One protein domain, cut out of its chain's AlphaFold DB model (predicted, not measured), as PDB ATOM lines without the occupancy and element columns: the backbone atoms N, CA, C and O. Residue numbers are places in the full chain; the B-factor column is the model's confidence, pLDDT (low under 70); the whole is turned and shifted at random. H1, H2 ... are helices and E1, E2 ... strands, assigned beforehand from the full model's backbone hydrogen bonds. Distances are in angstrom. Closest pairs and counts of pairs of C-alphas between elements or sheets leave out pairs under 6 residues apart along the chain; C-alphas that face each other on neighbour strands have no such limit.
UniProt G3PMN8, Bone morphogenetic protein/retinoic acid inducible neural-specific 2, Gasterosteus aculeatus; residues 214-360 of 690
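AT A GLANCE: This is residues 214 to 360 of the 690 residues of the protein "Bone morphogenetic protein/retinoic acid inducible neural-specific 2" of Gasterosteus aculeatus (UniProt G3PMN8). Two long helices, H1 and H4, lie side by side and run opposite ways as a long arm, with a small head at the end where H1 ends and H4 begins. The short helices H2, H3 and H5 make this head, the small hairpin E1 and E2 packs on H5, and residues 301 to 316 lead back from the far end of H4 to H5. The printed part has 147 residues, with five named helices and then two named strands along the chain, H1 H2 H3 H4 H5 E1 E2; the sheet E1 - E2 is antiparallel, and the class is mostly helix. The whole is loose, with a radius of gyration of the C-alphas of 19.0 A, and elongated, spanning 61 by 38 by 23 A.

HOW THE PARTS SIT: H1, residues 214 to 238, touches the hub H4, residues 269 to 300, at a shallow tilt of 11 degrees, opposite ways; their closest C-alphas, of Leu 223 and Ala 289, are 6.0 A apart. H2, residues 241 to 249, touches residues 270 to 274 of H4 alone, at a steep tilt of 52 degrees, with the C-alphas of Glu 242 and Leu 271 closest at 5.2 A. H3, residues 258 to 267, only just touches H4, with 3 pairs of C-alphas within 8 A, and only at the corner by their link. H3 also touches H5, residues 317 to 329, where the C-alphas of Val 258 and Leu 321 are closest at 5.8 A. H4 and H5 are apart. In each of the five helices every O i to N i+4 pair is within hydrogen-bond range. E1, residues 338 to 340, and E2, residues 345 to 347, form an antiparallel hairpin, with N 338 and O 347 at 3.0 A and N 347 and O 338 at 2.8 A, both within hydrogen-bond range. The closest C-alphas of H5 and E1, of Ser 326 and Phe 339, are 4.9 A apart.

IN THESE COORDINATES: H1 begins at C-alpha 214, (132.293, 101.089, 130.707), and is 36.3 A long from first to last C-alpha. H2 measures 11.8 A and H3 14.4 A. H4 measures 46.0 A and ends at C-alpha 300, (120.825, 99.899, 127.818). H5 measures 18.6 A, E1 6.6 A and E2 6.7 A, E2 ending at C-alpha 347, (110.181, 106.033, 165.294).

THE WHOLE: The two C-alphas farthest apart, of Asp 253 and Arg 302, are 61.5 A from each other. The printed part has no cut. The link from H4 to H5, 16 residues, is long. The mean pLDDT of the printed part is 86.2; residues 253 to 254, 333 to 334, 343, 350 to 354 and 357 to 360 are under 70.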
ATOM      1  N   ALA A 214     131.517  99.987 130.151       87.69
ATOM      2  CA  ALA A 214     132.293 101.089 130.707       87.69
ATOM      3  C   ALA A 214     131.455 102.374 130.779       87.69
ATOM      4  O   ALA A 214     131.403 103.011 131.829       87.69
ATOM      5  N   ASP A 215     130.726 102.702 129.710       89.31
ATOM      6  CA  ASP A 215     129.888 103.902 129.661       89.31
ATOM      7  C   ASP A 215     128.694 103.800 130.610       89.31
ATOM      8  O   ASP A 215     128.388 104.761 131.315       89.31
ATOM      9  N   ILE A 216     128.042 102.631 130.681       90.25
ATOM     10  CA  ILE A 216     126.960 102.381 131.645       90.25
ATOM     11  C   ILE A 216     127.481 102.595 133.070       90.25
ATOM     12  O   ILE A 216     126.864 103.343 133.826       90.25
ATOM     13  N   LYS A 217     128.644 102.026 133.415       90.31
ATOM     14  CA  LYS A 217     129.252 102.184 134.744       90.31
ATOM     15  C   LYS A 217     129.583 103.647 135.057       90.31
ATOM     16  O   LYS A 217     129.282 104.118 136.149       90.31
ATOM     17  N   VAL A 218     130.138 104.392 134.101       92.44
ATOM     18  CA  VAL A 218     130.412 105.833 134.263       92.44
ATOM     19  C   VAL A 218     129.120 106.618 134.502       92.44
ATOM     20  O   VAL A 218     129.083 107.521 135.339       92.44
ATOM     21  N   MET A 219     128.035 106.284 133.801       93.38
ATOM     22  CA  MET A 219     126.743 106.939 134.012       93.38
ATOM     23  C   MET A 219     126.116 106.573 135.367       93.38
ATOM     24  O   MET A 219     125.563 107.457 136.022       93.38
ATOM     25  N   GLU A 220     126.244 105.324 135.824       91.81
ATOM     26  CA  GLU A 220     125.842 104.892 137.175       91.81
ATOM     27  C   GLU A 220     126.631 105.648 138.261       91.81
ATOM     28  O   GLU A 220     126.043 106.179 139.206       91.81
ATOM     29  N   GLU A 221     127.949 105.795 138.099       92.19
ATOM     30  CA  GLU A 221     128.793 106.597 138.995       92.19
ATOM     31  C   GLU A 221     128.400 108.081 138.984       92.19
ATOM     32  O   GLU A 221     128.395 108.731 140.030       92.19
ATOM     33  N   ASN A 222     128.015 108.631 137.830       92.69
ATOM     34  CA  ASN A 222     127.518 110.005 137.735       92.69
ATOM     35  C   ASN A 222     126.170 110.190 138.448       92.69
ATOM     36  O   ASN A 222     125.946 111.240 139.062       92.69
ATOM     37  N   LEU A 223     125.280 109.191 138.409       93.25
ATOM     38  CA  LEU A 223     124.052 109.200 139.210       93.25
ATOM     39  C   LEU A 223     124.368 109.132 140.705       93.25
ATOM     40  O   LEU A 223     123.794 109.905 141.474       93.25
ATOM     41  N   LYS A 224     125.322 108.284 141.110       92.00
ATOM     42  CA  LYS A 224     125.785 108.204 142.500       92.00
ATOM     43  C   LYS A 224     126.344 109.545 142.986       92.00
ATOM     44  O   LYS A 224     125.887 110.048 144.006       92.00
ATOM     45  N   LYS A 225     127.224 110.184 142.211       91.88
ATOM     46  CA  LYS A 225     127.745 111.532 142.508       91.88
ATOM     47  C   LYS A 225     126.635 112.578 142.592       91.88
ATOM     48  O   LYS A 225     126.663 113.439 143.461       91.88
ATOM     49  N   SER A 226     125.636 112.509 141.709       93.31
ATOM     50  CA  SER A 226     124.489 113.430 141.754       93.31
ATOM     51  C   SER A 226     123.680 113.265 143.045       93.31
ATOM     52  O   SER A 226     123.211 114.256 143.598       93.31
ATOM     53  N   ARG A 227     123.551 112.031 143.545       92.19
ATOM     54  CA  ARG A 227     122.924 111.736 144.837       92.19
ATOM     55  C   ARG A 227     123.757 112.253 146.011       92.19
ATOM     56  O   ARG A 227     123.201 112.909 146.878       92.19
ATOM     57  N   GLU A 228     125.070 112.036 146.005       92.75
ATOM     58  CA  GLU A 228     125.979 112.564 147.037       92.75
ATOM     59  C   GLU A 228     125.916 114.099 147.116       92.75
ATOM     60  O   GLU A 228     125.795 114.662 148.201       92.75
ATOM     61  N   VAL A 229     125.904 114.786 145.967       94.38
ATOM     62  CA  VAL A 229     125.730 116.249 145.906       94.38
ATOM     63  C   VAL A 229     124.352 116.671 146.422       94.38
ATOM     64  O   VAL A 229     124.249 117.654 147.150       94.38
ATOM     65  N   TRP A 230     123.290 115.940 146.073       94.31
ATOM     66  CA  TRP A 230     121.941 116.204 146.579       94.31
ATOM     67  C   TRP A 230     121.866 116.095 148.106       94.31
ATOM     68  O   TRP A 230     121.276 116.950 148.765       94.31
ATOM     69  N   ASP A 231     122.474 115.055 148.674       92.19
ATOM     70  CA  ASP A 231     122.510 114.835 150.117       92.19
ATOM     71  C   ASP A 231     123.360 115.905 150.826       92.19
ATOM     72  O   ASP A 231     122.915 116.437 151.842       92.19
ATOM     73  N   SER A 232     124.493 116.318 150.237       93.81
ATOM     74  CA  SER A 232     125.310 117.446 150.726       93.81
ATOM     75  C   SER A 232     124.517 118.750 150.777       93.81
ATOM     76  O   SER A 232     124.482 119.397 151.817       93.81
ATOM     77  N   LEU A 233     123.804 119.110 149.703       94.56
ATOM     78  CA  LEU A 233     122.987 120.332 149.660       94.56
ATOM     79  C   LEU A 233     121.902 120.343 150.747       94.56
ATOM     80  O   LEU A 233     121.651 121.368 151.379       94.56
ATOM     81  N   ASN A 234     121.264 119.194 150.983       92.94
ATOM     82  CA  ASN A 234     120.267 119.051 152.043       92.94
ATOM     83  C   ASN A 234     120.888 119.177 153.441       92.94
ATOM     84  O   ASN A 234     120.270 119.768 154.328       92.94
ATOM     85  N   GLN A 235     122.082 118.618 153.647       92.25
ATOM     86  CA  GLN A 235     122.811 118.718 154.909       92.25
ATOM     87  C   GLN A 235     123.270 120.158 155.171       92.25
ATOM     88  O   GLN A 235     123.015 120.689 156.247       92.25
ATOM     89  N   GLU A 236     123.841 120.826 154.168       93.94
ATOM     90  CA  GLU A 236     124.241 122.240 154.222       93.94
ATOM     91  C   GLU A 236     123.059 123.172 154.516       93.94
ATOM     92  O   GLU A 236     123.226 124.204 155.166       93.94
ATOM     93  N   PHE A 237     121.857 122.831 154.044       94.75
ATOM     94  CA  PHE A 237     120.642 123.554 154.409       94.75
ATOM     95  C   PHE A 237     120.268 123.339 155.881       94.75
ATOM     96  O   PHE A 237     120.011 124.312 156.581       94.75
ATOM     97  N   MET A 238     120.284 122.096 156.379       90.50
ATOM     98  CA  MET A 238     120.013 121.821 157.803       90.50
ATOM     99  C   MET A 238     121.050 122.455 158.735       90.50
ATOM    100  O   MET A 238     120.730 122.831 159.862       90.50
ATOM    101  N   GLU A 239     122.298 122.554 158.288       91.56
ATOM    102  CA  GLU A 239     123.390 123.138 159.060       91.56
ATOM    103  C   GLU A 239     123.455 124.663 158.979       91.56
ATOM    104  O   GLU A 239     124.206 125.260 159.757       91.56
ATOM    105  N   SER A 240     122.670 125.281 158.094       94.94
ATOM    106  CA  SER A 240     122.673 126.724 157.889       94.94
ATOM    107  C   SER A 240     122.171 127.476 159.123       94.94
ATOM    108  O   SER A 240     121.325 126.991 159.887       94.94
ATOM    109  N   ASP A 241     122.699 128.683 159.325       93.44
ATOM    110  CA  ASP A 241     122.328 129.521 160.465       93.44
ATOM    111  C   ASP A 241     120.863 129.958 160.400       93.44
ATOM    112  O   ASP A 241     120.239 130.146 161.442       93.44
ATOM    113  N   GLU A 242     120.275 130.054 159.204       94.50
ATOM    114  CA  GLU A 242     118.854 130.352 159.020       94.50
ATOM    115  C   GLU A 242     117.971 129.201 159.522       94.50
ATOM    116  O   GLU A 242     117.028 129.436 160.279       94.50
ATOM    117  N   PHE A 243     118.289 127.949 159.163       93.31
ATOM    118  CA  PHE A 243     117.510 126.786 159.604       93.31
ATOM    119  C   PHE A 243     117.695 126.515 161.103       93.31
ATOM    120  O   PHE A 243     116.719 126.324 161.834       93.31
ATOM    121  N   LYS A 244     118.933 126.583 161.608       92.19
ATOM    122  CA  LYS A 244     119.206 126.526 163.056       92.19
ATOM    123  C   LYS A 244     118.573 127.705 163.799       92.19
ATOM    124  O   LYS A 244     118.127 127.553 164.935       92.19
ATOM    125  N   GLY A 245     118.522 128.872 163.163       91.12
ATOM    126  CA  GLY A 245     117.880 130.082 163.663       91.12
ATOM    127  C   GLY A 245     116.376 129.906 163.838       91.12
ATOM    128  O   GLY A 245     115.856 130.290 164.883       91.12
ATOM    129  N   LEU A 246     115.697 129.256 162.884       92.94
ATOM    130  CA  LEU A 246     114.298 128.854 163.038       92.94
ATOM    131  C   LEU A 246     114.127 127.987 164.286       92.94
ATOM    132  O   LEU A 246     113.338 128.346 165.153       92.94
ATOM    133  N   LEU A 247     114.896 126.898 164.413       90.06
ATOM    134  CA  LEU A 247     114.782 125.974 165.550       90.06
ATOM    135  C   LEU A 247     114.963 126.675 166.904       90.06
ATOM    136  O   LEU A 247     114.240 126.370 167.845       90.06
ATOM    137  N   LYS A 248     115.878 127.648 166.995       88.69
ATOM    138  CA  LYS A 248     116.099 128.446 168.214       88.69
ATOM    139  C   LYS A 248     114.959 129.418 168.537       88.69
ATOM    140  O   LYS A 248     114.802 129.785 169.695       88.69
ATOM    141  N   ARG A 249     114.213 129.884 167.531       87.12
ATOM    142  CA  ARG A 249     113.080 130.811 167.705       87.12
ATOM    143  C   ARG A 249     111.760 130.091 167.971       87.12
ATOM    144  O   ARG A 249     110.805 130.740 168.391       87.12
ATOM    145  N   LEU A 250     111.683 128.789 167.692       85.88
ATOM    146  CA  LEU A 250     110.484 128.003 167.951       85.88
ATOM    147  C   LEU A 250     110.241 127.900 169.469       85.88
ATOM    148  O   LEU A 250     111.179 127.610 170.214       85.88
ATOM    149  N   PRO A 251     109.000 128.126 169.938       79.12
ATOM    150  CA  PRO A 251     108.678 128.005 171.356       79.12
ATOM    151  C   PRO A 251     108.901 126.574 171.866       79.12
ATOM    152  O   PRO A 251     108.409 125.616 171.272       79.12
ATOM    153  N   THR A 252     109.629 126.425 172.973       71.69
ATOM    154  CA  THR A 252     109.888 125.128 173.631       71.69
ATOM    155  C   THR A 252     108.935 124.846 174.794       71.69
ATOM    156  O   THR A 252     108.915 123.740 175.328       71.69
ATOM    157  N   ASP A 253     108.123 125.833 175.173       61.94
ATOM    158  CA  ASP A 253     107.133 125.780 176.254       61.94
ATOM    159  C   ASP A 253     105.874 124.978 175.885       61.94
ATOM    160  O   ASP A 253     105.115 124.567 176.762       61.94
ATOM    161  N   ARG A 254     105.647 124.745 174.587       67.88
ATOM    162  CA  ARG A 254     104.425 124.148 174.041       67.88
ATOM    163  C   ARG A 254     104.697 123.227 172.858       67.88
ATOM    164  O   ARG A 254     105.674 123.380 172.130       67.88
ATOM    165  N   PHE A 255     103.794 122.285 172.640       78.31
ATOM    166  CA  PHE A 255     103.784 121.437 171.461       78.31
ATOM    167  C   PHE A 255     103.477 122.271 170.216       78.31
ATOM    168  O   PHE A 255     102.535 123.069 170.194       78.31
ATOM    169  N   LEU A 256     104.252 122.045 169.162       82.50
ATOM    170  CA  LEU A 256     104.104 122.698 167.876       82.50
ATOM    171  C   LEU A 256     103.716 121.648 166.840       82.50
ATOM    172  O   LEU A 256     104.503 120.759 166.505       82.50
ATOM    173  N   ASN A 257     102.503 121.779 166.305       85.06
ATOM    174  CA  ASN A 257     102.113 121.035 165.114       85.06
ATOM    175  C   ASN A 257     102.823 121.596 163.866       85.06
ATOM    176  O   ASN A 257     103.256 122.757 163.843       85.06
ATOM    177  N   VAL A 258     102.893 120.799 162.799       89.00
ATOM    178  CA  VAL A 258     103.498 121.172 161.509       89.00
ATOM    179  C   VAL A 258     102.926 122.491 160.981       89.00
ATOM    180  O   VAL A 258     103.665 123.321 160.455       89.00
ATOM    181  N   SER A 259     101.629 122.733 161.186       88.12
ATOM    182  CA  SER A 259     100.955 123.971 160.770       88.12
ATOM    183  C   SER A 259     101.464 125.217 161.507       88.12
ATOM    184  O   SER A 259     101.580 126.288 160.915       88.12
ATOM    185  N   THR A 260     101.789 125.106 162.795       87.25
ATOM    186  CA  THR A 260     102.332 126.215 163.591       87.25
ATOM    187  C   THR A 260     103.781 126.476 163.209       87.25
ATOM    188  O   THR A 260     104.151 127.628 162.992       87.25
ATOM    189  N   ILE A 261     104.577 125.420 163.018       90.56
ATOM    190  CA  ILE A 261     105.949 125.537 162.500       90.56
ATOM    191  C   ILE A 261     105.934 126.203 161.114       90.56
ATOM    192  O   ILE A 261     106.755 127.080 160.849       90.56
ATOM    193  N   ALA A 262     104.956 125.878 160.260       92.12
ATOM    194  CA  ALA A 262     104.780 126.517 158.957       92.12
ATOM    195  C   ALA A 262     104.556 128.034 159.065       92.12
ATOM    196  O   ALA A 262     105.091 128.784 158.253       92.12
ATOM    197  N   LYS A 263     103.818 128.515 160.074       91.62
ATOM    198  CA  LYS A 263     103.633 129.961 160.300       91.62
ATOM    199  C   LYS A 263     104.953 130.655 160.641       91.62
ATOM    200  O   LYS A 263     105.237 131.711 160.084       91.62
ATOM    201  N   PHE A 264     105.775 130.053 161.502       91.50
ATOM    202  CA  PHE A 264     107.106 130.585 161.826       91.50
ATOM    203  C   PHE A 264     108.049 130.553 160.620       91.50
ATOM    204  O   PHE A 264     108.770 131.518 160.380       91.50
ATOM    205  N   TRP A 265     107.989 129.489 159.817       93.75
ATOM    206  CA  TRP A 265     108.708 129.407 158.546       93.75
ATOM    207  C   TRP A 265     108.289 130.525 157.578       93.75
ATOM    208  O   TRP A 265     109.130 131.167 156.950       93.75
ATOM    209  N   LEU A 266     106.983 130.788 157.466       92.06
ATOM    210  CA  LEU A 266     106.443 131.831 156.591       92.06
ATOM    211  C   LEU A 266     106.773 133.256 157.068       92.06
ATOM    212  O   LEU A 266     106.829 134.176 156.256       92.06
ATOM    213  N   ALA A 267     107.024 133.442 158.363       92.25
ATOM    214  CA  ALA A 267     107.450 134.723 158.917       92.25
ATOM    215  C   ALA A 267     108.948 135.015 158.686       92.25
ATOM    216  O   ALA A 267     109.355 136.178 158.704       92.25
ATOM    217  N   ASP A 268     109.778 133.991 158.456       92.94
ATOM    218  CA  ASP A 268     111.223 134.152 158.275       92.94
ATOM    219  C   ASP A 268     111.622 134.316 156.795       92.94
ATOM    220  O   ASP A 268     111.838 133.354 156.052       92.94
ATOM    221  N   LEU A 269     111.789 135.572 156.375       92.56
ATOM    222  CA  LEU A 269     112.220 135.926 155.018       92.56
ATOM    223  C   LEU A 269     113.639 135.439 154.677       92.56
ATOM    224  O   LEU A 269     113.936 135.192 153.507       92.56
ATOM    225  N   SER A 270     114.532 135.328 155.665       93.56
ATOM    226  CA  SER A 270     115.912 134.876 155.438       93.56
ATOM    227  C   SER A 270     115.948 133.379 155.136       93.56
ATOM    228  O   SER A 270     116.555 132.957 154.148       93.56
ATOM    229  N   LEU A 271     115.177 132.601 155.897       94.38
ATOM    230  CA  LEU A 271     115.000 131.172 155.679       94.38
ATOM    231  C   LEU A 271     114.331 130.876 154.335       94.38
ATOM    232  O   LEU A 271     114.775 129.983 153.619       94.38
ATOM    233  N   GLN A 272     113.306 131.645 153.953       94.00
ATOM    234  CA  GLN A 272     112.652 131.478 152.649       94.00
ATOM    235  C   GLN A 272     113.608 131.705 151.482       94.00
ATOM    236  O   GLN A 272     113.618 130.918 150.537       94.00
ATOM    237  N   LYS A 273     114.449 132.745 151.550       94.19
ATOM    238  CA  LYS A 273     115.476 132.988 150.526       94.19
ATOM    239  C   LYS A 273     116.473 131.832 150.451       94.19
ATOM    240  O   LYS A 273     116.807 131.387 149.353       94.19
ATOM    241  N   ARG A 274     116.915 131.318 151.603       94.44
ATOM    242  CA  ARG A 274     117.826 130.168 151.672       94.44
ATOM    243  C   ARG A 274     117.182 128.892 151.121       94.44
ATOM    244  O   ARG A 274     117.835 128.141 150.399       94.44
ATOM    245  N   PHE A 275     115.900 128.673 151.397       94.56
ATOM    246  CA  PHE A 275     115.139 127.548 150.858       94.56
ATOM    247  C   PHE A 275     114.940 127.654 149.339       94.56
ATOM    248  O   PHE A 275     115.198 126.686 148.631       94.56
ATOM    249  N   ALA A 276     114.613 128.834 148.808       93.88
ATOM    250  CA  ALA A 276     114.523 129.051 147.361       93.88
ATOM    251  C   ALA A 276     115.866 128.781 146.646       93.88
ATOM    252  O   ALA A 276     115.905 128.232 145.542       93.88
ATOM    253  N   GLN A 277     116.993 129.110 147.291       94.31
ATOM    254  CA  GLN A 277     118.325 128.757 146.790       94.31
ATOM    255  C   GLN A 277     118.543 127.233 146.758       94.31
ATOM    256  O   GLN A 277     119.115 126.715 145.790       94.31
ATOM    257  N   LEU A 278     118.078 126.508 147.783       94.88
ATOM    258  CA  LEU A 278     118.104 125.044 147.811       94.88
ATOM    259  C   LEU A 278     117.239 124.458 146.688       94.88
ATOM    260  O   LEU A 278     117.718 123.586 145.964       94.88
ATOM    261  N   GLU A 279     116.014 124.948 146.489       93.56
ATOM    262  CA  GLU A 279     115.114 124.502 145.413       93.56
ATOM    263  C   GLU A 279     115.747 124.695 144.031       93.56
ATOM    264  O   GLU A 279     115.801 123.762 143.230       93.56
ATOM    265  N   SER A 280     116.333 125.865 143.766       93.75
ATOM    266  CA  SER A 280     117.028 126.112 142.497       93.75
ATOM    267  C   SER A 280     118.228 125.178 142.296       93.75
ATOM    268  O   SER A 280     118.477 124.713 141.179       93.75
ATOM    269  N   SER A 281     118.996 124.915 143.356       94.44
ATOM    270  CA  SER A 281     120.201 124.077 143.286       94.44
ATOM    271  C   SER A 281     119.848 122.601 143.099       94.44
ATOM    272  O   SER A 281     120.436 121.910 142.264       94.44
ATOM    273  N   THR A 282     118.843 122.122 143.830       93.88
ATOM    274  CA  THR A 282     118.328 120.753 143.731       93.88
ATOM    275  C   THR A 282     117.664 120.512 142.375       93.88
ATOM    276  O   THR A 282     117.991 119.521 141.720       93.88
ATOM    277  N   ALA A 283     116.866 121.450 141.855       93.12
ATOM    278  CA  ALA A 283     116.293 121.363 140.508       93.12
ATOM    279  C   ALA A 283     117.370 121.205 139.415       93.12
ATOM    280  O   ALA A 283     117.219 120.397 138.491       93.12
ATOM    281  N   LEU A 284     118.502 121.910 139.536       93.88
ATOM    282  CA  LEU A 284     119.632 121.763 138.612       93.88
ATOM    283  C   LEU A 284     120.245 120.353 138.672       93.88
ATOM    284  O   LEU A 284     120.554 119.766 137.628       93.88
ATOM    285  N   VAL A 285     120.432 119.807 139.876       93.75
ATOM    286  CA  VAL A 285     120.968 118.450 140.082       93.75
ATOM    287  C   VAL A 285     119.996 117.398 139.549       93.75
ATOM    288  O   VAL A 285     120.418 116.502 138.814       93.75
ATOM    289  N   LEU A 286     118.697 117.538 139.820       93.31
ATOM    290  CA  LEU A 286     117.669 116.637 139.304       93.31
ATOM    291  C   LEU A 286     117.619 116.666 137.774       93.31
ATOM    292  O   LEU A 286     117.615 115.611 137.141       93.31
ATOM    293  N   GLY A 287     117.669 117.852 137.164       93.56
ATOM    294  CA  GLY A 287     117.715 117.996 135.710       93.56
ATOM    295  C   GLY A 287     118.943 117.321 135.086       93.56
ATOM    296  O   GLY A 287     118.841 116.701 134.021       93.56
ATOM    297  N   LYS A 288     120.108 117.377 135.748       93.88
ATOM    298  CA  LYS A 288     121.308 116.626 135.332       93.88
ATOM    299  C   LYS A 288     121.100 115.116 135.473       93.88
ATOM    300  O   LYS A 288     121.363 114.389 134.515       93.88
ATOM    301  N   ALA A 289     120.579 114.649 136.606       94.06
ATOM    302  CA  ALA A 289     120.331 113.231 136.856       94.06
ATOM    303  C   ALA A 289     119.319 112.639 135.858       94.06
ATOM    304  O   ALA A 289     119.574 111.593 135.265       94.06
ATOM    305  N   GLN A 290     118.226 113.346 135.560       93.75
ATOM    306  CA  GLN A 290     117.245 112.942 134.546       93.75
ATOM    307  C   GLN A 290     117.865 112.824 133.144       93.75
ATOM    308  O   GLN A 290     117.563 111.880 132.411       93.75
ATOM    309  N   LYS A 291     118.766 113.742 132.758       94.31
ATOM    310  CA  LYS A 291     119.514 113.637 131.491       94.31
ATOM    311  C   LYS A 291     120.408 112.395 131.462       94.31
ATOM    312  O   LYS A 291     120.471 111.729 130.429       94.31
ATOM    313  N   VAL A 292     121.067 112.065 132.572       93.56
ATOM    314  CA  VAL A 292     121.885 110.846 132.697       93.56
ATOM    315  C   VAL A 292     121.016 109.590 132.602       93.56
ATOM    316  O   VAL A 292     121.364 108.678 131.860       93.56
ATOM    317  N   VAL A 293     119.844 109.570 133.242       93.50
ATOM    318  CA  VAL A 293     118.884 108.459 133.136       93.50
ATOM    319  C   VAL A 293     118.421 108.244 131.692       93.50
ATOM    320  O   VAL A 293     118.438 107.117 131.205       93.50
ATOM    321  N   ARG A 294     118.082 109.311 130.953       93.19
ATOM    322  CA  ARG A 294     117.727 109.202 129.522       93.19
ATOM    323  C   ARG A 294     118.871 108.612 128.687       93.19
ATOM    324  O   ARG A 294     118.627 107.778 127.814       93.19
ATOM    325  N   LYS A 295     120.120 109.005 128.970       91.62
ATOM    326  CA  LYS A 295     121.307 108.415 128.329       91.62
ATOM    327  C   LYS A 295     121.471 106.939 128.692       91.62
ATOM    328  O   LYS A 295     121.684 106.134 127.794       91.62
ATOM    329  N   LEU A 296     121.298 106.571 129.961       91.31
ATOM    330  CA  LEU A 296     121.345 105.180 130.420       91.31
ATOM    331  C   LEU A 296     120.300 104.306 129.729       91.31
ATOM    332  O   LEU A 296     120.646 103.229 129.256       91.31
ATOM    333  N   PHE A 297     119.056 104.771 129.595       89.88
ATOM    334  CA  PHE A 297     118.029 104.047 128.838       89.88
ATOM    335  C   PHE A 297     118.406 103.873 127.365       89.88
ATOM    336  O   PHE A 297     118.164 102.820 126.785       89.88
ATOM    337  N   THR A 298     119.043 104.880 126.765       87.94
ATOM    338  CA  THR A 298     119.516 104.792 125.377       87.94
ATOM    339  C   THR A 298     120.637 103.756 125.233       87.94
ATOM    340  O   THR A 298     120.581 102.926 124.329       87.94
ATOM    341  N   LEU A 299     121.611 103.756 126.149       87.81
ATOM    342  CA  LEU A 299     122.741 102.816 126.162       87.81
ATOM    343  C   LEU A 299     122.320 101.379 126.508       87.81
ATOM    344  O   LEU A 299     122.904 100.426 126.004       87.81
ATOM    345  N   SER A 300     121.301 101.211 127.354       89.50
ATOM    346  CA  SER A 300     120.825  99.899 127.818       89.50
ATOM    347  C   SER A 300     119.693  99.305 126.979       89.50
ATOM    348  O   SER A 300     119.332  98.152 127.196       89.50
ATOM    349  N   LYS A 301     119.164 100.027 125.979       86.88
ATOM    350  CA  LYS A 301     118.006  99.616 125.155       86.88
ATOM    351  C   LYS A 301     118.092  98.182 124.611       86.88
ATOM    352  O   LYS A 301     117.066  97.541 124.406       86.88
ATOM    353  N   ARG A 302     119.304  97.701 124.322       85.56
ATOM    354  CA  ARG A 302     119.585  96.372 123.745       85.56
ATOM    355  C   ARG A 302     120.613  95.587 124.560       85.56
ATOM    356  O   ARG A 302     121.201  94.639 124.049       85.56
ATOM    357  N   CYS A 303     120.844  96.010 125.799       85.50
ATOM    358  CA  CYS A 303     121.766  95.362 126.711       85.50
ATOM    359  C   CYS A 303     120.976  94.474 127.687       85.50
ATOM    360  O   CYS A 303     120.032  94.973 128.297       85.50
ATOM    361  N   PRO A 304     121.332  93.188 127.879       80.12
ATOM    362  CA  PRO A 304     120.697  92.338 128.891       80.12
ATOM    363  C   PRO A 304     120.878  92.845 130.328       80.12
ATOM    364  O   PRO A 304     120.083  92.509 131.201       80.12
ATOM    365  N   LYS A 305     121.912  93.652 130.599       79.75
ATOM    366  CA  LYS A 305     122.156  94.193 131.936       79.75
ATOM    367  C   LYS A 305     121.168  95.313 132.262       79.75
ATOM    368  O   LYS A 305     121.116  96.332 131.575       79.75
ATOM    369  N   HIS A 306     120.469  95.164 133.383       81.25
ATOM    370  CA  HIS A 306     119.646  96.226 133.948       81.25
ATOM    371  C   HIS A 306     120.529  97.284 134.634       81.25
ATOM    372  O   HIS A 306     121.273  96.936 135.556       81.25
ATOM    373  N   PRO A 307     120.481  98.558 134.204       83.88
ATOM    374  CA  PRO A 307     121.235  99.622 134.857       83.88
ATOM    375  C   PRO A 307     120.644  99.948 136.233       83.88
ATOM    376  O   PRO A 307     119.424  99.979 136.410       83.88
ATOM    377  N   LEU A 308     121.509 100.249 137.202       84.81
ATOM    378  CA  LEU A 308     121.096 100.683 138.535       84.81
ATOM    379  C   LEU A 308     120.676 102.158 138.498       84.81
ATOM    380  O   LEU A 308     121.509 103.062 138.439       84.81
ATOM    381  N   ILE A 309     119.367 102.409 138.547       86.56
ATOM    382  CA  ILE A 309     118.801 103.761 138.505       86.56
ATOM    383  C   ILE A 309     118.206 104.106 139.869       86.56
ATOM    384  O   ILE A 309     117.190 103.554 140.280       86.56
ATOM    385  N   SER A 310     118.820 105.071 140.552       84.19
ATOM    386  CA  SER A 310     118.299 105.669 141.783       84.19
ATOM    387  C   SER A 310     118.305 107.183 141.627       84.19
ATOM    388  O   SER A 310     119.362 107.810 141.685       84.19
ATOM    389  N   LEU A 311     117.129 107.778 141.432       87.50
ATOM    390  CA  LEU A 311     116.979 109.230 141.364       87.50
ATOM    391  C   LEU A 311     116.780 109.826 142.766       87.50
ATOM    392  O   LEU A 311     116.106 109.208 143.594       87.50
ATOM    393  N   PRO A 312     117.332 111.021 143.042       86.25
ATOM    394  CA  PRO A 312     116.986 111.765 144.243       86.25
ATOM    395  C   PRO A 312     115.498 112.129 144.242       86.25
ATOM    396  O   PRO A 312     114.926 112.427 143.191       86.25
ATOM    397  N   ARG A 313     114.874 112.114 145.421       86.19
ATOM    398  CA  ARG A 313     113.468 112.494 145.601       86.19
ATOM    399  C   ARG A 313     113.382 113.943 146.065       86.19
ATOM    400  O   ARG A 313     114.029 114.303 147.050       86.19
ATOM    401  N   GLU A 314     112.566 114.742 145.379       85.12
ATOM    402  CA  GLU A 314     112.256 116.115 145.784       85.12
ATOM    403  C   GLU A 314     111.646 116.148 147.190       85.12
ATOM    404  O   GLU A 314     110.816 115.307 147.552       85.12
ATOM    405  N   ARG A 315     112.097 117.114 147.995       88.25
ATOM    406  CA  ARG A 315     111.667 117.304 149.380       88.25
ATOM    407  C   ARG A 315     110.791 118.553 149.444       88.25
ATOM    408  O   ARG A 315     111.344 119.652 149.414       88.25
ATOM    409  N   PRO A 316     109.456 118.413 149.511       90.12
ATOM    410  CA  PRO A 316     108.572 119.568 149.616       90.12
ATOM    411  C   PRO A 316     108.776 120.278 150.958       90.12
ATOM    412  O   PRO A 316     109.315 119.695 151.899       90.12
ATOM    413  N   VAL A 317     108.265 121.504 151.091       89.50
ATOM    414  CA  VAL A 317     108.301 122.257 152.361       89.50
ATOM    415  C   VAL A 317     107.766 121.415 153.527       89.50
ATOM    416  O   VAL A 317     108.387 121.378 154.584       89.50
ATOM    417  N   GLY A 318     106.690 120.648 153.315       90.31
ATOM    418  CA  GLY A 318     106.133 119.742 154.328       90.31
ATOM    419  C   GLY A 318     107.149 118.749 154.904       90.31
ATOM    420  O   GLY A 318     107.169 118.541 156.113       90.31
ATOM    421  N   PHE A 319     108.060 118.213 154.081       91.69
ATOM    422  CA  PHE A 319     109.138 117.341 154.561       91.69
ATOM    423  C   PHE A 319     110.051 118.076 155.549       91.69
ATOM    424  O   PHE A 319     110.405 117.527 156.590       91.69
ATOM    425  N   TRP A 320     110.422 119.322 155.245       92.88
ATOM    426  CA  TRP A 320     111.300 120.128 156.094       92.88
ATOM    427  C   TRP A 320     110.627 120.563 157.390       92.88
ATOM    428  O   TRP A 320     111.282 120.590 158.427       92.88
ATOM    429  N   LEU A 321     109.322 120.832 157.354       92.75
ATOM    430  CA  LEU A 321     108.538 121.134 158.549       92.75
ATOM    431  C   LEU A 321     108.441 119.916 159.477       92.75
ATOM    432  O   LEU A 321     108.741 120.032 160.664       92.75
ATOM    433  N   SER A 322     108.119 118.733 158.942       90.38
ATOM    434  CA  SER A 322     108.137 117.481 159.716       90.38
ATOM    435  C   SER A 322     109.541 117.135 160.213       90.38
ATOM    436  O   SER A 322     109.709 116.596 161.308       90.38
ATOM    437  N   ARG A 323     110.580 117.475 159.441       90.81
ATOM    438  CA  ARG A 323     111.973 117.309 159.860       90.81
ATOM    439  C   ARG A 323     112.335 118.246 161.008       90.81
ATOM    440  O   ARG A 323     112.961 117.789 161.958       90.81
ATOM    441  N   ALA A 324     111.923 119.511 160.953       90.94
ATOM    442  CA  ALA A 324     112.090 120.459 162.050       90.94
ATOM    443  C   ALA A 324     111.365 119.969 163.313       90.94
ATOM    444  O   ALA A 324     111.962 119.944 164.382       90.94
ATOM    445  N   GLN A 325     110.133 119.470 163.175       88.88
ATOM    446  CA  GLN A 325     109.384 118.862 164.277       88.88
ATOM    447  C   GLN A 325     110.089 117.627 164.861       88.88
ATOM    448  O   GLN A 325     110.198 117.479 166.075       88.88
ATOM    449  N   SER A 326     110.637 116.764 164.005       89.31
ATOM    450  CA  SER A 326     111.411 115.598 164.444       89.31
ATOM    451  C   SER A 326     112.708 115.995 165.151       89.31
ATOM    452  O   SER A 326     113.121 115.316 166.078       89.31
ATOM    453  N   LEU A 327     113.348 117.105 164.769       88.19
ATOM    454  CA  LEU A 327     114.527 117.617 165.479       88.19
ATOM    455  C   LEU A 327     114.187 118.196 166.859       88.19
ATOM    456  O   LEU A 327     115.056 118.198 167.727       88.19
ATOM    457  N   LEU A 328     112.951 118.658 167.064       83.38
ATOM    458  CA  LEU A 328     112.471 119.102 168.373       83.38
ATOM    459  C   LEU A 328     112.186 117.918 169.304       83.38
ATOM    460  O   LEU A 328     112.545 117.970 170.475       83.38
ATOM    461  N   TYR A 329     111.546 116.862 168.789       83.12
ATOM    462  CA  TYR A 329     110.971 115.805 169.631       83.12
ATOM    463  C   TYR A 329     111.633 114.434 169.504       83.12
ATOM    464  O   TYR A 329     111.382 113.589 170.346       83.12
ATOM    465  N   CYS A 330     112.473 114.188 168.499       83.75
ATOM    466  CA  CYS A 330     113.111 112.892 168.232       83.75
ATOM    467  C   CYS A 330     114.627 113.028 168.032       83.75
ATOM    468  O   CYS A 330     115.173 112.567 167.027       83.75
ATOM    469  N   ASN A 331     115.293 113.738 168.940       81.81
ATOM    470  CA  ASN A 331     116.732 113.998 168.871       81.81
ATOM    471  C   ASN A 331     117.401 113.871 170.252       81.81
ATOM    472  O   ASN A 331     118.295 114.645 170.598       81.81
ATOM    473  N   GLU A 332     116.933 112.932 171.079       76.12
ATOM    474  CA  GLU A 332     117.585 112.646 172.358       76.12
ATOM    475  C   GLU A 332     118.905 111.891 172.118       76.12
ATOM    476  O   GLU A 332     119.016 111.074 171.202       76.12
ATOM    477  N   HIS A 333     119.944 112.211 172.895       68.38
ATOM    478  CA  HIS A 333     121.283 111.606 172.792       68.38
ATOM    479  C   HIS A 333     121.965 111.698 171.406       68.38
ATOM    480  O   HIS A 333     122.920 110.973 171.137       68.38
ATOM    481  N   GLY A 334     121.517 112.610 170.534       68.00
ATOM    482  CA  GLY A 334     122.077 112.799 169.189       68.00
ATOM    483  C   GLY A 334     121.611 111.769 168.154       68.00
ATOM    484  O   GLY A 334     122.129 111.760 167.034       68.00
ATOM    485  N   VAL A 335     120.633 110.923 168.498       72.94
ATOM    486  CA  VAL A 335     120.019 109.966 167.570       72.94
ATOM    487  C   VAL A 335     118.775 110.583 166.949       72.94
ATOM    488  O   VAL A 335     117.816 110.915 167.638       72.94
ATOM    489  N   GLN A 336     118.780 110.714 165.623       78.62
ATOM    490  CA  GLN A 336     117.674 111.311 164.879       78.62
ATOM    491  C   GLN A 336     116.593 110.271 164.563       78.62
ATOM    492  O   GLN A 336     116.848 109.298 163.852       78.62
ATOM    493  N   GLY A 337     115.375 110.519 165.039       83.25
ATOM    494  CA  GLY A 337     114.177 109.745 164.715       83.25
ATOM    495  C   GLY A 337     113.197 110.483 163.803       83.25
ATOM    496  O   GLY A 337     113.444 111.604 163.347       83.25
ATOM    497  N   PHE A 338     112.063 109.834 163.543       85.00
ATOM    498  CA  PHE A 338     110.921 110.421 162.841       85.00
ATOM    499  C   PHE A 338     109.738 110.578 163.797       85.00
ATOM    500  O   PHE A 338     109.315 109.598 164.409       85.00
ATOM    501  N   PHE A 339     109.206 111.793 163.921       84.50
ATOM    502  CA  PHE A 339     108.067 112.076 164.795       84.50
ATOM    503  C   PHE A 339     106.737 111.813 164.080       84.50
ATOM    504  O   PHE A 339     106.512 112.330 162.986       84.50
ATOM    505  N   SER A 340     105.845 111.046 164.711       81.12
ATOM    506  CA  SER A 340     104.453 110.887 164.279       81.12
ATOM    507  C   SER A 340     103.545 111.810 165.087       81.12
ATOM    508  O   SER A 340     103.457 111.669 166.305       81.12
ATOM    509  N   GLU A 341     102.842 112.733 164.422       75.94
ATOM    510  CA  GLU A 341     101.879 113.621 165.092       75.94
ATOM    511  C   GLU A 341     100.658 112.864 165.635       75.94
ATOM    512  O   GLU A 341     100.175 113.199 166.715       75.94
ATOM    513  N   GLU A 342     100.182 111.834 164.923       70.62
ATOM    514  CA  GLU A 342      98.997 111.046 165.303       70.62
ATOM    515  C   GLU A 342      99.238 110.240 166.585       70.62
ATOM    516  O   GLU A 342      98.401 110.229 167.484       70.62
ATOM    517  N   GLY A 343     100.409 109.603 166.684       64.12
ATOM    518  CA  GLY A 343     100.816 108.817 167.853       64.12
ATOM    519  C   GLY A 343     101.576 109.612 168.918       64.12
ATOM    520  O   GLY A 343     101.841 109.079 169.990       64.12
ATOM    521  N   LYS A 344     101.952 110.867 168.624       70.44
ATOM    522  CA  LYS A 344     102.869 111.706 169.425       70.44
ATOM    523  C   LYS A 344     104.140 110.965 169.862       70.44
ATOM    524  O   LYS A 344     104.634 111.165 170.969       70.44
ATOM    525  N   SER A 345     104.664 110.116 168.986       73.25
ATOM    526  CA  SER A 345     105.750 109.185 169.288       73.25
ATOM    527  C   SER A 345     106.819 109.193 168.199       73.25
ATOM    528  O   SER A 345     106.539 109.422 167.018       73.25
ATOM    529  N   CYS A 346     108.053 108.898 168.587       81.06
ATOM    530  CA  CYS A 346     109.204 108.808 167.706       81.06
ATOM    531  C   CYS A 346     109.422 107.380 167.211       81.06
ATOM    532  O   CYS A 346     109.440 106.425 167.981       81.06
ATOM    533  N   SER A 347     109.659 107.251 165.911       82.50
ATOM    534  CA  SER A 347     110.181 106.033 165.294       82.50
ATOM    535  C   SER A 347     111.706 106.137 165.240       82.50
ATOM    536  O   SER A 347     112.237 107.008 164.544       82.50
ATOM    537  N   CYS A 348     112.400 105.282 165.989       81.12
ATOM    538  CA  CYS A 348     113.856 105.319 166.141       81.12
ATOM    539  C   CYS A 348     114.550 104.238 165.295       81.12
ATOM    540  O   CYS A 348     113.952 103.190 165.040       81.12
ATOM    541  N   PRO A 349     115.803 104.457 164.855       78.31
ATOM    542  CA  PRO A 349     116.601 103.416 164.209       78.31
ATOM    543  C   PRO A 349     116.803 102.212 165.143       78.31
ATOM    544  O   PRO A 349     117.003 102.390 166.341       78.31
ATOM    545  N   ALA A 350     116.798 100.996 164.586       62.78
ATOM    546  CA  ALA A 350     116.741  99.727 165.328       62.78
ATOM    547  C   ALA A 350     117.907  99.451 166.308       62.78
ATOM    548  O   ALA A 350     117.844  98.490 167.068       62.78
ATOM    549  N   GLU A 351     118.963 100.266 166.300       59.78
ATOM    550  CA  GLU A 351     120.172 100.072 167.111       59.78
ATOM    551  C   GLU A 351     120.091 100.697 168.520       59.78
ATOM    552  O   GLU A 351     120.936 100.384 169.358       59.78
ATOM    553  N   GLN A 352     119.090 101.539 168.825       55.75
ATOM    554  CA  GLN A 352     118.898 102.110 170.169       55.75
ATOM    555  C   GLN A 352     117.421 102.163 170.601       55.75
ATOM    556  O   GLN A 352     116.554 102.454 169.777       55.75
ATOM    557  N   PRO A 353     117.117 101.933 171.898       58.91
ATOM    558  CA  PRO A 353     115.741 101.774 172.370       58.91
ATOM    559  C   PRO A 353     114.940 103.083 172.461       58.91
ATOM    560  O   PRO A 353     113.716 103.024 172.388       58.91
ATOM    561  N   THR A 354     115.569 104.262 172.594       68.56
ATOM    562  CA  THR A 354     114.840 105.536 172.759       68.56
ATOM    563  C   THR A 354     115.571 106.728 172.127       68.56
ATOM    564  O   THR A 354     116.595 107.174 172.629       68.56
ATOM    565  N   CYS A 355     115.012 107.279 171.046       76.12
ATOM    566  CA  CYS A 355     115.365 108.586 170.462       76.12
ATOM    567  C   CYS A 355     114.320 109.672 170.790       76.12
ATOM    568  O   CYS A 355     114.394 110.790 170.278       76.12
ATOM    569  N   GLN A 356     113.319 109.315 171.601       73.38
ATOM    570  CA  GLN A 356     112.188 110.149 171.989       73.38
ATOM    571  C   GLN A 356     112.644 111.271 172.924       73.38
ATOM    572  O   GLN A 356     112.827 111.062 174.112       73.38
ATOM    573  N   GLY A 357     112.762 112.480 172.390       64.44
ATOM    574  CA  GLY A 357     112.941 113.693 173.177       64.44
ATOM    575  C   GLY A 357     111.654 114.134 173.881       64.44
ATOM    576  O   GLY A 357     110.549 113.662 173.587       64.44
ATOM    577  N   ALA A 358     111.807 115.074 174.815       59.81
ATOM    578  CA  ALA A 358     110.703 115.628 175.589       59.81
ATOM    579  C   ALA A 358     109.694 116.344 174.677       59.81
ATOM    580  O   ALA A 358     110.008 117.363 174.061       59.81
ATOM    581  N   VAL A 359     108.467 115.823 174.607       61.66
ATOM    582  CA  VAL A 359     107.346 116.501 173.948       61.66
ATOM    583  C   VAL A 359     106.712 117.442 174.976       61.66
ATOM    584  O   VAL A 359     106.219 116.960 175.999       61.66
ATOM    585  N   PRO A 360     106.727 118.770 174.759       61.03
ATOM    586  CA  PRO A 360     106.125 119.711 175.683       61.03
ATOM    587  C   PRO A 360     104.606 119.564 175.738       61.03
ATOM    588  O   PRO A 360     103.962 118.863 174.959       61.03
TER     589      PRO A 360